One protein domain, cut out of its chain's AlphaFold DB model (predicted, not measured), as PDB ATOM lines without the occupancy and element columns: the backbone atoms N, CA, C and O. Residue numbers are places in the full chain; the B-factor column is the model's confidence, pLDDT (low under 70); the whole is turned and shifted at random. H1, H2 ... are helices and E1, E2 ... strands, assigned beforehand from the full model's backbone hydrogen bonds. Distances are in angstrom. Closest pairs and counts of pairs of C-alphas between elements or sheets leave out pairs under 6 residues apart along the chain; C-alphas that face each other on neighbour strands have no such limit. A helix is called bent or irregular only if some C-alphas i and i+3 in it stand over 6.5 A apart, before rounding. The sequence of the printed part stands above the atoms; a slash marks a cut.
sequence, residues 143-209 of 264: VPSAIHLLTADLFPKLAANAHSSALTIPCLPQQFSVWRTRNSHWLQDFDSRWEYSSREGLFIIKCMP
ATOM      1  N   VAL A 143     -38.688 -25.491 -34.923       86.00
ATOM      2  CA  VAL A 143     -39.480 -26.711 -35.102       86.00
ATOM      3  C   VAL A 143     -38.753 -27.617 -36.102       86.00
ATOM      4  O   VAL A 143     -38.365 -27.144 -37.177       86.00
ATOM      5  N   PRO A 144     -38.520 -28.898 -35.771       90.06
ATOM      6  CA  PRO A 144     -37.890 -29.822 -36.698       90.06
ATOM      7  C   PRO A 144     -38.784 -30.040 -37.921       90.06
ATOM      8  O   PRO A 144     -39.999 -30.176 -37.806       90.06
ATOM      9  N   SER A 145     -38.176 -30.125 -39.102       91.25
ATOM     10  CA  SER A 145     -38.895 -30.358 -40.362       91.25
ATOM     11  C   SER A 145     -39.403 -31.794 -40.522       91.25
ATOM     12  O   SER A 145     -40.209 -32.059 -41.410       91.25
ATOM     13  N   ALA A 146     -38.927 -32.724 -39.691       92.44
ATOM     14  CA  ALA A 146     -39.279 -34.134 -39.756       92.44
ATOM     15  C   ALA A 146     -39.302 -34.775 -38.365       92.44
ATOM     16  O   ALA A 146     -38.493 -34.446 -37.495       92.44
ATOM     17  N   ILE A 147     -40.190 -35.755 -38.182       93.75
ATOM     18  CA  ILE A 147     -40.436 -36.374 -36.873       93.75
ATOM     19  C   ILE A 147     -39.220 -37.112 -36.297       93.75
ATOM     20  O   ILE A 147     -39.031 -37.156 -35.090       93.75
ATOM     21  N   HIS A 148     -38.349 -37.671 -37.141       92.06
ATOM     22  CA  HIS A 148     -37.185 -38.438 -36.686       92.06
ATOM     23  C   HIS A 148     -36.090 -37.563 -36.056       92.06
ATOM     24  O   HIS A 148     -35.194 -38.096 -35.411       92.06
ATOM     25  N   LEU A 149     -36.166 -36.240 -36.232       92.69
ATOM     26  CA  LEU A 149     -35.287 -35.266 -35.579       92.69
ATOM     27  C   LEU A 149     -35.796 -34.868 -34.185       92.69
ATOM     28  O   LEU A 149     -35.105 -34.164 -33.452       92.69
ATOM     29  N   LEU A 150     -37.009 -35.289 -33.825       91.88
ATOM     30  CA  LEU A 150     -37.581 -35.051 -32.513       91.88
ATOM     31  C   LEU A 150     -36.941 -36.006 -31.499       91.88
ATOM     32  O   LEU A 150     -37.015 -37.226 -31.646       91.88
ATOM     33  N   THR A 151     -36.321 -35.435 -30.470       90.19
ATOM     34  CA  THR A 151     -35.690 -36.168 -29.366       90.19
ATOM     35  C   THR A 151     -36.442 -35.935 -28.059       90.19
ATOM     36  O   THR A 151     -37.182 -34.955 -27.925       90.19
ATOM     37  N   ALA A 152     -36.210 -36.808 -27.075       86.19
ATOM     38  CA  ALA A 152     -36.793 -36.691 -25.738       86.19
ATOM     39  C   ALA A 152     -36.465 -35.348 -25.054       86.19
ATOM     40  O   ALA A 152     -37.292 -34.823 -24.322       86.19
ATOM     41  N   ASP A 153     -35.305 -34.748 -25.346       87.69
ATOM     42  CA  ASP A 153     -34.913 -33.443 -24.790       87.69
ATOM     43  C   ASP A 153     -35.496 -32.255 -25.562       87.69
ATOM     44  O   ASP A 153     -35.694 -31.170 -25.006       87.69
ATOM     45  N   LEU A 154     -35.725 -32.423 -26.867       88.06
ATOM     46  CA  LEU A 154     -36.251 -31.366 -27.725       88.06
ATOM     47  C   LEU A 154     -37.763 -31.212 -27.541       88.06
ATOM     48  O   LEU A 154     -38.265 -30.089 -27.537       88.06
ATOM     49  N   PHE A 155     -38.486 -32.315 -27.348       87.50
ATOM     50  CA  PHE A 155     -39.942 -32.298 -27.239       87.50
ATOM     51  C   PHE A 155     -40.470 -31.402 -26.097       87.50
ATOM     52  O   PHE A 155     -41.294 -30.530 -26.382       87.50
ATOM     53  N   PRO A 156     -39.979 -31.495 -24.841       82.94
ATOM     54  CA  PRO A 156     -40.427 -30.619 -23.758       82.94
ATOM     55  C   PRO A 156     -40.127 -29.145 -24.032       82.94
ATOM     56  O   PRO A 156     -40.929 -28.282 -23.682       82.94
ATOM     57  N   LYS A 157     -38.998 -28.850 -24.692       83.81
ATOM     58  CA  LYS A 157     -38.622 -27.482 -25.077       83.81
ATOM     59  C   LYS A 157     -39.581 -26.926 -26.124       83.81
ATOM     60  O   LYS A 157     -39.979 -25.771 -26.022       83.81
ATOM     61  N   LEU A 158     -39.974 -27.733 -27.107       85.25
ATOM     62  CA  LEU A 158     -40.967 -27.341 -28.108       85.25
ATOM     63  C   LEU A 158     -42.345 -27.131 -27.464       85.25
ATOM     64  O   LEU A 158     -42.960 -26.090 -27.676       85.25
ATOM     65  N   ALA A 159     -42.791 -28.055 -26.610       81.19
ATOM     66  CA  ALA A 159     -44.079 -27.956 -25.920       81.19
ATOM     67  C   ALA A 159     -44.169 -26.738 -24.977       81.19
ATOM     68  O   ALA A 159     -45.218 -26.104 -24.882       81.19
ATOM     69  N   ALA A 160     -43.073 -26.390 -24.293       76.06
ATOM     70  CA  ALA A 160     -43.011 -25.221 -23.415       76.06
ATOM     71  C   ALA A 160     -43.026 -23.887 -24.182       76.06
ATOM     72  O   ALA A 160     -43.570 -22.903 -23.685       76.06
ATOM     73  N   ASN A 161     -42.455 -23.862 -25.390       73.50
ATOM     74  CA  ASN A 161     -42.377 -22.664 -26.231       73.50
ATOM     75  C   ASN A 161     -43.553 -22.513 -27.207       73.50
ATOM     76  O   ASN A 161     -43.668 -21.499 -27.896       73.50
ATOM     77  N   ALA A 162     -44.448 -23.499 -27.271       70.44
ATOM     78  CA  ALA A 162     -45.720 -23.398 -27.969       70.44
ATOM     79  C   ALA A 162     -46.647 -22.436 -27.198       70.44
ATOM     80  O   ALA A 162     -47.566 -22.850 -26.503       70.44
ATOM     81  N   HIS A 163     -46.370 -21.132 -27.245       61.88
ATOM     82  CA  HIS A 163     -47.045 -20.134 -26.406       61.88
ATOM     83  C   HIS A 163     -48.485 -19.819 -26.836       61.88
ATOM     84  O   HIS A 163     -49.253 -19.273 -26.049       61.88
ATOM     85  N   SER A 164     -48.861 -20.139 -28.076       57.78
ATOM     86  CA  SER A 164     -50.162 -19.741 -28.637       57.78
ATOM     87  C   SER A 164     -50.662 -20.602 -29.798       57.78
ATOM     88  O   SER A 164     -51.829 -20.506 -30.167       57.78
ATOM     89  N   SER A 165     -49.813 -21.450 -30.377       68.12
ATOM     90  CA  SER A 165     -50.174 -22.319 -31.494       68.12
ATOM     91  C   SER A 165     -49.553 -23.694 -31.305       68.12
ATOM     92  O   SER A 165     -48.460 -23.826 -30.750       68.12
ATOM     93  N   ALA A 166     -50.283 -24.721 -31.731       81.06
ATOM     94  CA  ALA A 166     -49.744 -26.067 -31.778       81.06
ATOM     95  C   ALA A 166     -48.617 -26.121 -32.819       81.06
ATOM     96  O   ALA A 166     -48.743 -25.556 -33.908       81.06
ATOM     97  N   LEU A 167     -47.518 -26.793 -32.486       88.31
ATOM     98  CA  LEU A 167     -46.400 -26.965 -33.411       88.31
ATOM     99  C   LEU A 167     -46.652 -28.217 -34.237       88.31
ATOM    100  O   LEU A 167     -46.835 -29.298 -33.683       88.31
ATOM    101  N   THR A 168     -46.653 -28.083 -35.555       91.31
ATOM    102  CA  THR A 168     -46.917 -29.200 -36.460       91.31
ATOM    103  C   THR A 168     -45.630 -29.665 -37.128       91.31
ATOM    104  O   THR A 168     -44.797 -28.870 -37.563       91.31
ATOM    105  N   ILE A 169     -45.451 -30.980 -37.188       94.25
ATOM    106  CA  ILE A 169     -44.326 -31.650 -37.835       94.25
ATOM    107  C   ILE A 169     -44.914 -32.612 -38.873       94.25
ATOM    108  O   ILE A 169     -45.649 -33.531 -38.494       94.25
ATOM    109  N   PRO A 170     -44.607 -32.449 -40.170       95.00
ATOM    110  CA  PRO A 170     -45.039 -33.386 -41.198       95.00
ATOM    111  C   PRO A 170     -44.565 -34.812 -40.902       95.00
ATOM    112  O   PRO A 170     -43.388 -35.056 -40.614       95.00
ATOM    113  N   CYS A 171     -45.493 -35.765 -40.954       95.69
ATOM    114  CA  CYS A 171     -45.228 -37.166 -40.676       95.69
ATOM    115  C   CYS A 171     -46.275 -38.094 -41.309       95.69
ATOM    116  O   CYS A 171     -47.438 -38.136 -40.901       95.69
ATOM    117  N   LEU A 172     -45.849 -38.910 -42.276       95.00
ATOM    118  CA  LEU A 172     -46.724 -39.905 -42.900       95.00
ATOM    119  C   LEU A 172     -47.102 -41.029 -41.915       95.00
ATOM    120  O   LEU A 172     -46.277 -41.381 -41.070       95.00
ATOM    121  N   PRO A 173     -48.274 -41.680 -42.058       95.88
ATOM    122  CA  PRO A 173     -48.743 -42.688 -41.095       95.88
ATOM    123  C   PRO A 173     -47.762 -43.839 -40.857       95.88
ATOM    124  O   PRO A 173     -47.548 -44.264 -39.723       95.88
ATOM    125  N   GLN A 174     -47.108 -44.310 -41.920       94.75
ATOM    126  CA  GLN A 174     -46.103 -45.372 -41.841       94.75
ATOM    127  C   GLN A 174     -44.854 -44.920 -41.073       94.75
ATOM    128  O   GLN A 174     -44.335 -45.652 -40.231       94.75
ATOM    129  N   GLN A 175     -44.396 -43.688 -41.320       94.31
ATOM    130  CA  GLN A 175     -43.258 -43.102 -40.609       94.31
ATOM    131  C   GLN A 175     -43.592 -42.894 -39.134       94.31
ATOM    132  O   GLN A 175     -42.777 -43.224 -38.271       94.31
ATOM    133  N   PHE A 176     -44.801 -42.403 -38.847       95.75
ATOM    134  CA  PHE A 176     -45.284 -42.207 -37.488       95.75
ATOM    135  C   PHE A 176     -45.340 -43.525 -36.722       95.75
ATOM    136  O   PHE A 176     -44.850 -43.586 -35.601       95.75
ATOM    137  N   SER A 177     -45.877 -44.591 -37.324       95.62
ATOM    138  CA  SER A 177     -45.964 -45.910 -36.687       95.62
ATOM    139  C   SER A 177     -44.587 -46.417 -36.243       95.62
ATOM    140  O   SER A 177     -44.391 -46.715 -35.065       95.62
ATOM    141  N   VAL A 178     -43.602 -46.410 -37.149       95.69
ATOM    142  CA  VAL A 178     -42.228 -46.843 -36.840       95.69
ATOM    143  C   VAL A 178     -41.584 -45.940 -35.788       95.69
ATOM    144  O   VAL A 178     -40.927 -46.423 -34.862       95.69
ATOM    145  N   TRP A 179     -41.759 -44.625 -35.921       94.88
ATOM    146  CA  TRP A 179     -41.190 -43.657 -34.991       94.88
ATOM    147  C   TRP A 179     -41.797 -43.778 -33.588       94.88
ATOM    148  O   TRP A 179     -41.049 -43.810 -32.610       94.88
ATOM    149  N   ARG A 180     -43.122 -43.924 -33.478       94.81
ATOM    150  CA  ARG A 180     -43.848 -44.080 -32.211       94.81
ATOM    151  C   ARG A 180     -43.394 -45.328 -31.471       94.81
ATOM    152  O   ARG A 180     -43.149 -45.245 -30.275       94.81
ATOM    153  N   THR A 181     -43.230 -46.457 -32.158       94.69
ATOM    154  CA  THR A 181     -42.753 -47.698 -31.526       94.69
ATOM    155  C   THR A 181     -41.357 -47.536 -30.927       94.69
ATOM    156  O   THR A 181     -41.092 -48.049 -29.845       94.69
ATOM    157  N   ARG A 182     -40.461 -46.792 -31.586       93.81
ATOM    158  CA  ARG A 182     -39.099 -46.538 -31.077       93.81
ATOM    159  C   ARG A 182     -39.074 -45.562 -29.896       93.81
ATOM    160  O   ARG A 182     -38.200 -45.653 -29.042       93.81
ATOM    161  N   ASN A 183     -40.028 -44.638 -29.858       92.94
ATOM    162  CA  ASN A 183     -40.082 -43.527 -28.906       92.94
ATOM    163  C   ASN A 183     -41.196 -43.676 -27.857       92.94
ATOM    164  O   ASN A 183     -41.483 -42.738 -27.119       92.94
ATOM    165  N   SER A 184     -41.830 -44.849 -27.771       90.81
ATOM    166  CA  SER A 184     -43.043 -45.054 -26.973       90.81
ATOM    167  C   SER A 184     -42.846 -44.772 -25.487       90.81
ATOM    168  O   SER A 184     -43.765 -44.282 -24.846       90.81
ATOM    169  N   HIS A 185     -41.657 -45.065 -24.957       89.81
ATOM    170  CA  HIS A 185     -41.343 -44.928 -23.538       89.81
ATOM    171  C   HIS A 185     -41.488 -43.485 -23.045       89.81
ATOM    172  O   HIS A 185     -42.180 -43.262 -22.064       89.81
ATOM    173  N   TRP A 186     -40.911 -42.505 -23.746       86.12
ATOM    174  CA  TRP A 186     -41.012 -41.104 -23.333       86.12
ATOM    175  C   TRP A 186     -42.285 -40.434 -23.857       86.12
ATOM    176  O   TRP A 186     -42.770 -39.490 -23.249       86.12
ATOM    177  N   LEU A 187     -42.880 -40.920 -24.955       86.19
ATOM    178  CA  LEU A 187     -44.164 -40.392 -25.434       86.19
ATOM    179  C   LEU A 187     -45.309 -40.620 -24.442       86.19
ATOM    180  O   LEU A 187     -46.228 -39.805 -24.410       86.19
ATOM    181  N   GLN A 188     -45.250 -41.695 -23.646       84.50
ATOM    182  CA  GLN A 188     -46.225 -41.974 -22.585       84.50
ATOM    183  C   GLN A 188     -46.205 -40.906 -21.487       84.50
ATOM    184  O   GLN A 188     -47.267 -40.481 -21.038       84.50
ATOM    185  N   ASP A 189     -45.023 -40.399 -21.126       82.12
ATOM    186  CA  ASP A 189     -44.876 -39.331 -20.126       82.12
ATOM    187  C   ASP A 189     -45.498 -37.999 -20.589       82.12
ATOM    188  O   ASP A 189     -45.738 -37.091 -19.789       82.12
ATOM    189  N   PHE A 190     -45.788 -37.881 -21.889       80.62
ATOM    190  CA  PHE A 190     -46.324 -36.680 -22.520       80.62
ATOM    191  C   PHE A 190     -47.570 -36.933 -23.377       80.62
ATOM    192  O   PHE A 190     -47.845 -36.133 -24.268       80.62
ATOM    193  N   ASP A 191     -48.333 -38.000 -23.127       80.75
ATOM    194  CA  ASP A 191     -49.452 -38.433 -23.989       80.75
ATOM    195  C   ASP A 191     -50.501 -37.331 -24.243       80.75
ATOM    196  O   ASP A 191     -51.063 -37.217 -25.327       80.75
ATOM    197  N   SER A 192     -50.699 -36.425 -23.283       80.06
ATOM    198  CA  SER A 192     -51.611 -35.282 -23.417       80.06
ATOM    199  C   SER A 192     -51.050 -34.090 -24.196       80.06
ATOM    200  O   SER A 192     -51.791 -33.168 -24.539       80.06
ATOM    201  N   ARG A 193     -49.744 -34.081 -24.478       83.19
ATOM    202  CA  ARG A 193     -49.023 -32.956 -25.095       83.19
ATOM    203  C   ARG A 193     -48.775 -33.142 -26.582       83.19
ATOM    204  O   ARG A 193     -48.116 -32.306 -27.197       83.19
ATOM    205  N   TRP A 194     -49.269 -34.219 -27.169       90.88
ATOM    206  CA  TRP A 194     -49.177 -34.428 -28.600       90.88
ATOM    207  C   TRP A 194     -50.433 -35.098 -29.142       90.88
ATOM    208  O   TRP A 194     -51.240 -35.662 -28.411       90.88
ATOM    209  N   GLU A 195     -50.627 -34.992 -30.445       92.56
ATOM    210  CA  GLU A 195     -51.608 -35.776 -31.182       92.56
ATOM    211  C   GLU A 195     -51.077 -36.079 -32.580       92.56
ATOM    212  O   GLU A 195     -50.176 -35.408 -33.087       92.56
ATOM    213  N   TYR A 196     -51.625 -37.117 -33.203       94.62
ATOM    214  CA  TYR A 196     -51.303 -37.460 -34.579       94.62
ATOM    215  C   TYR A 196     -52.555 -37.371 -35.447       94.62
ATOM    216  O   TYR A 196     -53.509 -38.126 -35.251       94.62
ATOM    217  N   SER A 197     -52.536 -36.469 -36.428       94.25
ATOM    218  CA  SER A 197     -53.573 -36.358 -37.451       94.25
ATOM    219  C   SER A 197     -53.203 -37.259 -38.626       94.25
ATOM    220  O   SER A 197     -52.402 -36.889 -39.485       94.25
ATOM    221  N   SER A 198     -53.785 -38.459 -38.677       92.06
ATOM    222  CA  SER A 198     -53.569 -39.406 -39.782       92.06
ATOM    223  C   SER A 198     -54.118 -38.894 -41.113       92.06
ATOM    224  O   SER A 198     -53.551 -39.193 -42.162       92.06
ATOM    225  N   ARG A 199     -55.194 -38.099 -41.063       92.38
ATOM    226  CA  ARG A 199     -55.820 -37.470 -42.232       92.38
ATOM    227  C   ARG A 199     -54.883 -36.471 -42.905       92.38
ATOM    228  O   ARG A 199     -54.818 -36.431 -44.127       92.38
ATOM    229  N   GLU A 200     -54.195 -35.662 -42.108       93.50
ATOM    230  CA  GLU A 200     -53.328 -34.589 -42.607       93.50
ATOM    231  C   GLU A 200     -51.858 -35.013 -42.677       93.50
ATOM    232  O   GLU A 200     -51.037 -34.310 -43.257       93.50
ATOM    233  N   GLY A 201     -51.511 -36.169 -42.100       93.69
ATOM    234  CA  GLY A 201     -50.129 -36.623 -42.000       93.69
ATOM    235  C   GLY A 201     -49.293 -35.680 -41.138       93.69
ATOM    236  O   GLY A 201     -48.179 -35.325 -41.523       93.69
ATOM    237  N   LEU A 202     -49.832 -35.243 -39.997       95.44
ATOM    238  CA  LEU A 202     -49.185 -34.281 -39.103       95.44
ATOM    239  C   LEU A 202     -49.041 -34.851 -37.694       95.44
ATOM    240  O   LEU A 202     -50.002 -35.341 -37.102       95.44
ATOM    241  N   PHE A 203     -47.839 -34.733 -37.138       93.88
ATOM    242  CA  PHE A 203     -47.599 -34.861 -35.708       93.88
ATOM    243  C   PHE A 203     -47.681 -33.476 -35.072       93.88
ATOM    244  O   PHE A 203     -46.976 -32.556 -35.484       93.88
ATOM    245  N   ILE A 204     -48.557 -33.319 -34.095       92.19
ATOM    246  CA  ILE A 204     -48.929 -32.028 -33.530       92.19
ATOM    247  C   ILE A 204     -48.478 -32.019 -32.072       92.19
ATOM    248  O   ILE A 204     -48.933 -32.835 -31.277       92.19
ATOM    249  N   ILE A 205     -47.584 -31.102 -31.716       90.00
ATOM    250  CA  ILE A 205     -47.167 -30.839 -30.338       90.00
ATOM    251  C   ILE A 205     -48.076 -29.745 -29.787       90.00
ATOM    252  O   ILE A 205     -48.086 -28.613 -30.281       90.00
ATOM    253  N   LYS A 206     -48.853 -30.093 -28.767       86.25
ATOM    254  CA  LYS A 206     -49.769 -29.182 -28.082       86.25
ATOM    255  C   LYS A 206     -48.993 -28.287 -27.123       86.25
ATOM    256  O   LYS A 206     -47.935 -28.654 -26.609       86.25
ATOM    257  N   CYS A 207     -49.536 -27.102 -26.882       71.50
ATOM    258  CA  CYS A 207     -48.988 -26.193 -25.894       71.50
ATOM    259  C   CYS A 207     -49.123 -26.753 -24.480       71.50
ATOM    260  O   CYS A 207     -50.078 -27.460 -24.152       71.50
ATOM    261  N   MET A 208     -48.170 -26.390 -23.624       65.31
ATOM    262  CA  MET A 208     -48.355 -26.545 -22.190       65.31
ATOM    263  C   MET A 208     -49.523 -25.674 -21.722       65.31
ATOM    264  O   MET A 208     -49.555 -24.487 -22.066       65.31
ATOM    265  N   PRO A 209     -50.459 -26.200 -20.908       62.03
ATOM    266  CA  PRO A 209     -51.367 -25.327 -20.191       62.03
ATOM    267  C   PRO A 209     -50.516 -24.413 -19.310       62.03
ATOM    268  O   PRO A 209     -49.806 -24.855 -18.409       62.03
TER     269      PRO A 209
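What this domain is: This is residues 143 to 209 of the 264 residues of an uncharacterized protein of Terfezia boudieri ATCC MYA-4762 (UniProt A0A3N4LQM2). A small sheet of three strands makes one wall of a rounded domain, and two separate helices only graze it: H1 near the strand ends at Leu 167 and Ile 205, kinked H2 near Phe 203. The 67 printed residues run H1, E1, H2, E2, E3; the sheet, E1 - E3 - E2, is antiparallel and the class mixed. The whole is compact, radius of gyration of the C-alphas 10.9 A, spans 29 by 25 by 19 A.

How they stand to each other: H1, residues 154 to 161, and H2, residues 173 to 188, are apart. E1, residues 167 to 170, neighbours E3, residues 202 to 205 (N 169 to O 203, 2.8 A). E3 forms a hairpin with E2, residues 194 to 197 (N 204 to O 195, 2.8 A). E1, H2, E2 make a split strand-helix-strand unit, E3 between its strands, with a right-handed crossover. H1 only grazes the sheet; its closest C-alphas to E3 are Ala 159 and Ile 205, 6.1 A. H2 only grazes it too; Phe 176 and Phe 203, 7.9 A. Every O i to N i+4 pair is within hydrogen-bond range in H1, 10 of 12 in H2.

Where its parts are: H1 begins at C-alpha 154 (-36.251, -31.366, -27.725) and spans 10.7 A. H2 spans 18.7 A and is irregular, C-alphas 182 and 185 being 8.0 A apart. E1 spans 10.2 A, E2 10.1 A, and E3 9.6 A, ending at C-alpha 205 (-47.167, -30.839, -30.338).

The domain as a whole: The C-alphas of Gln 174 and Pro 209 are farthest apart, 30.0 A. The printed part has no cut, and its four links are tight. Confidence is under 70 at residues 163 to 165 and 208 to 209.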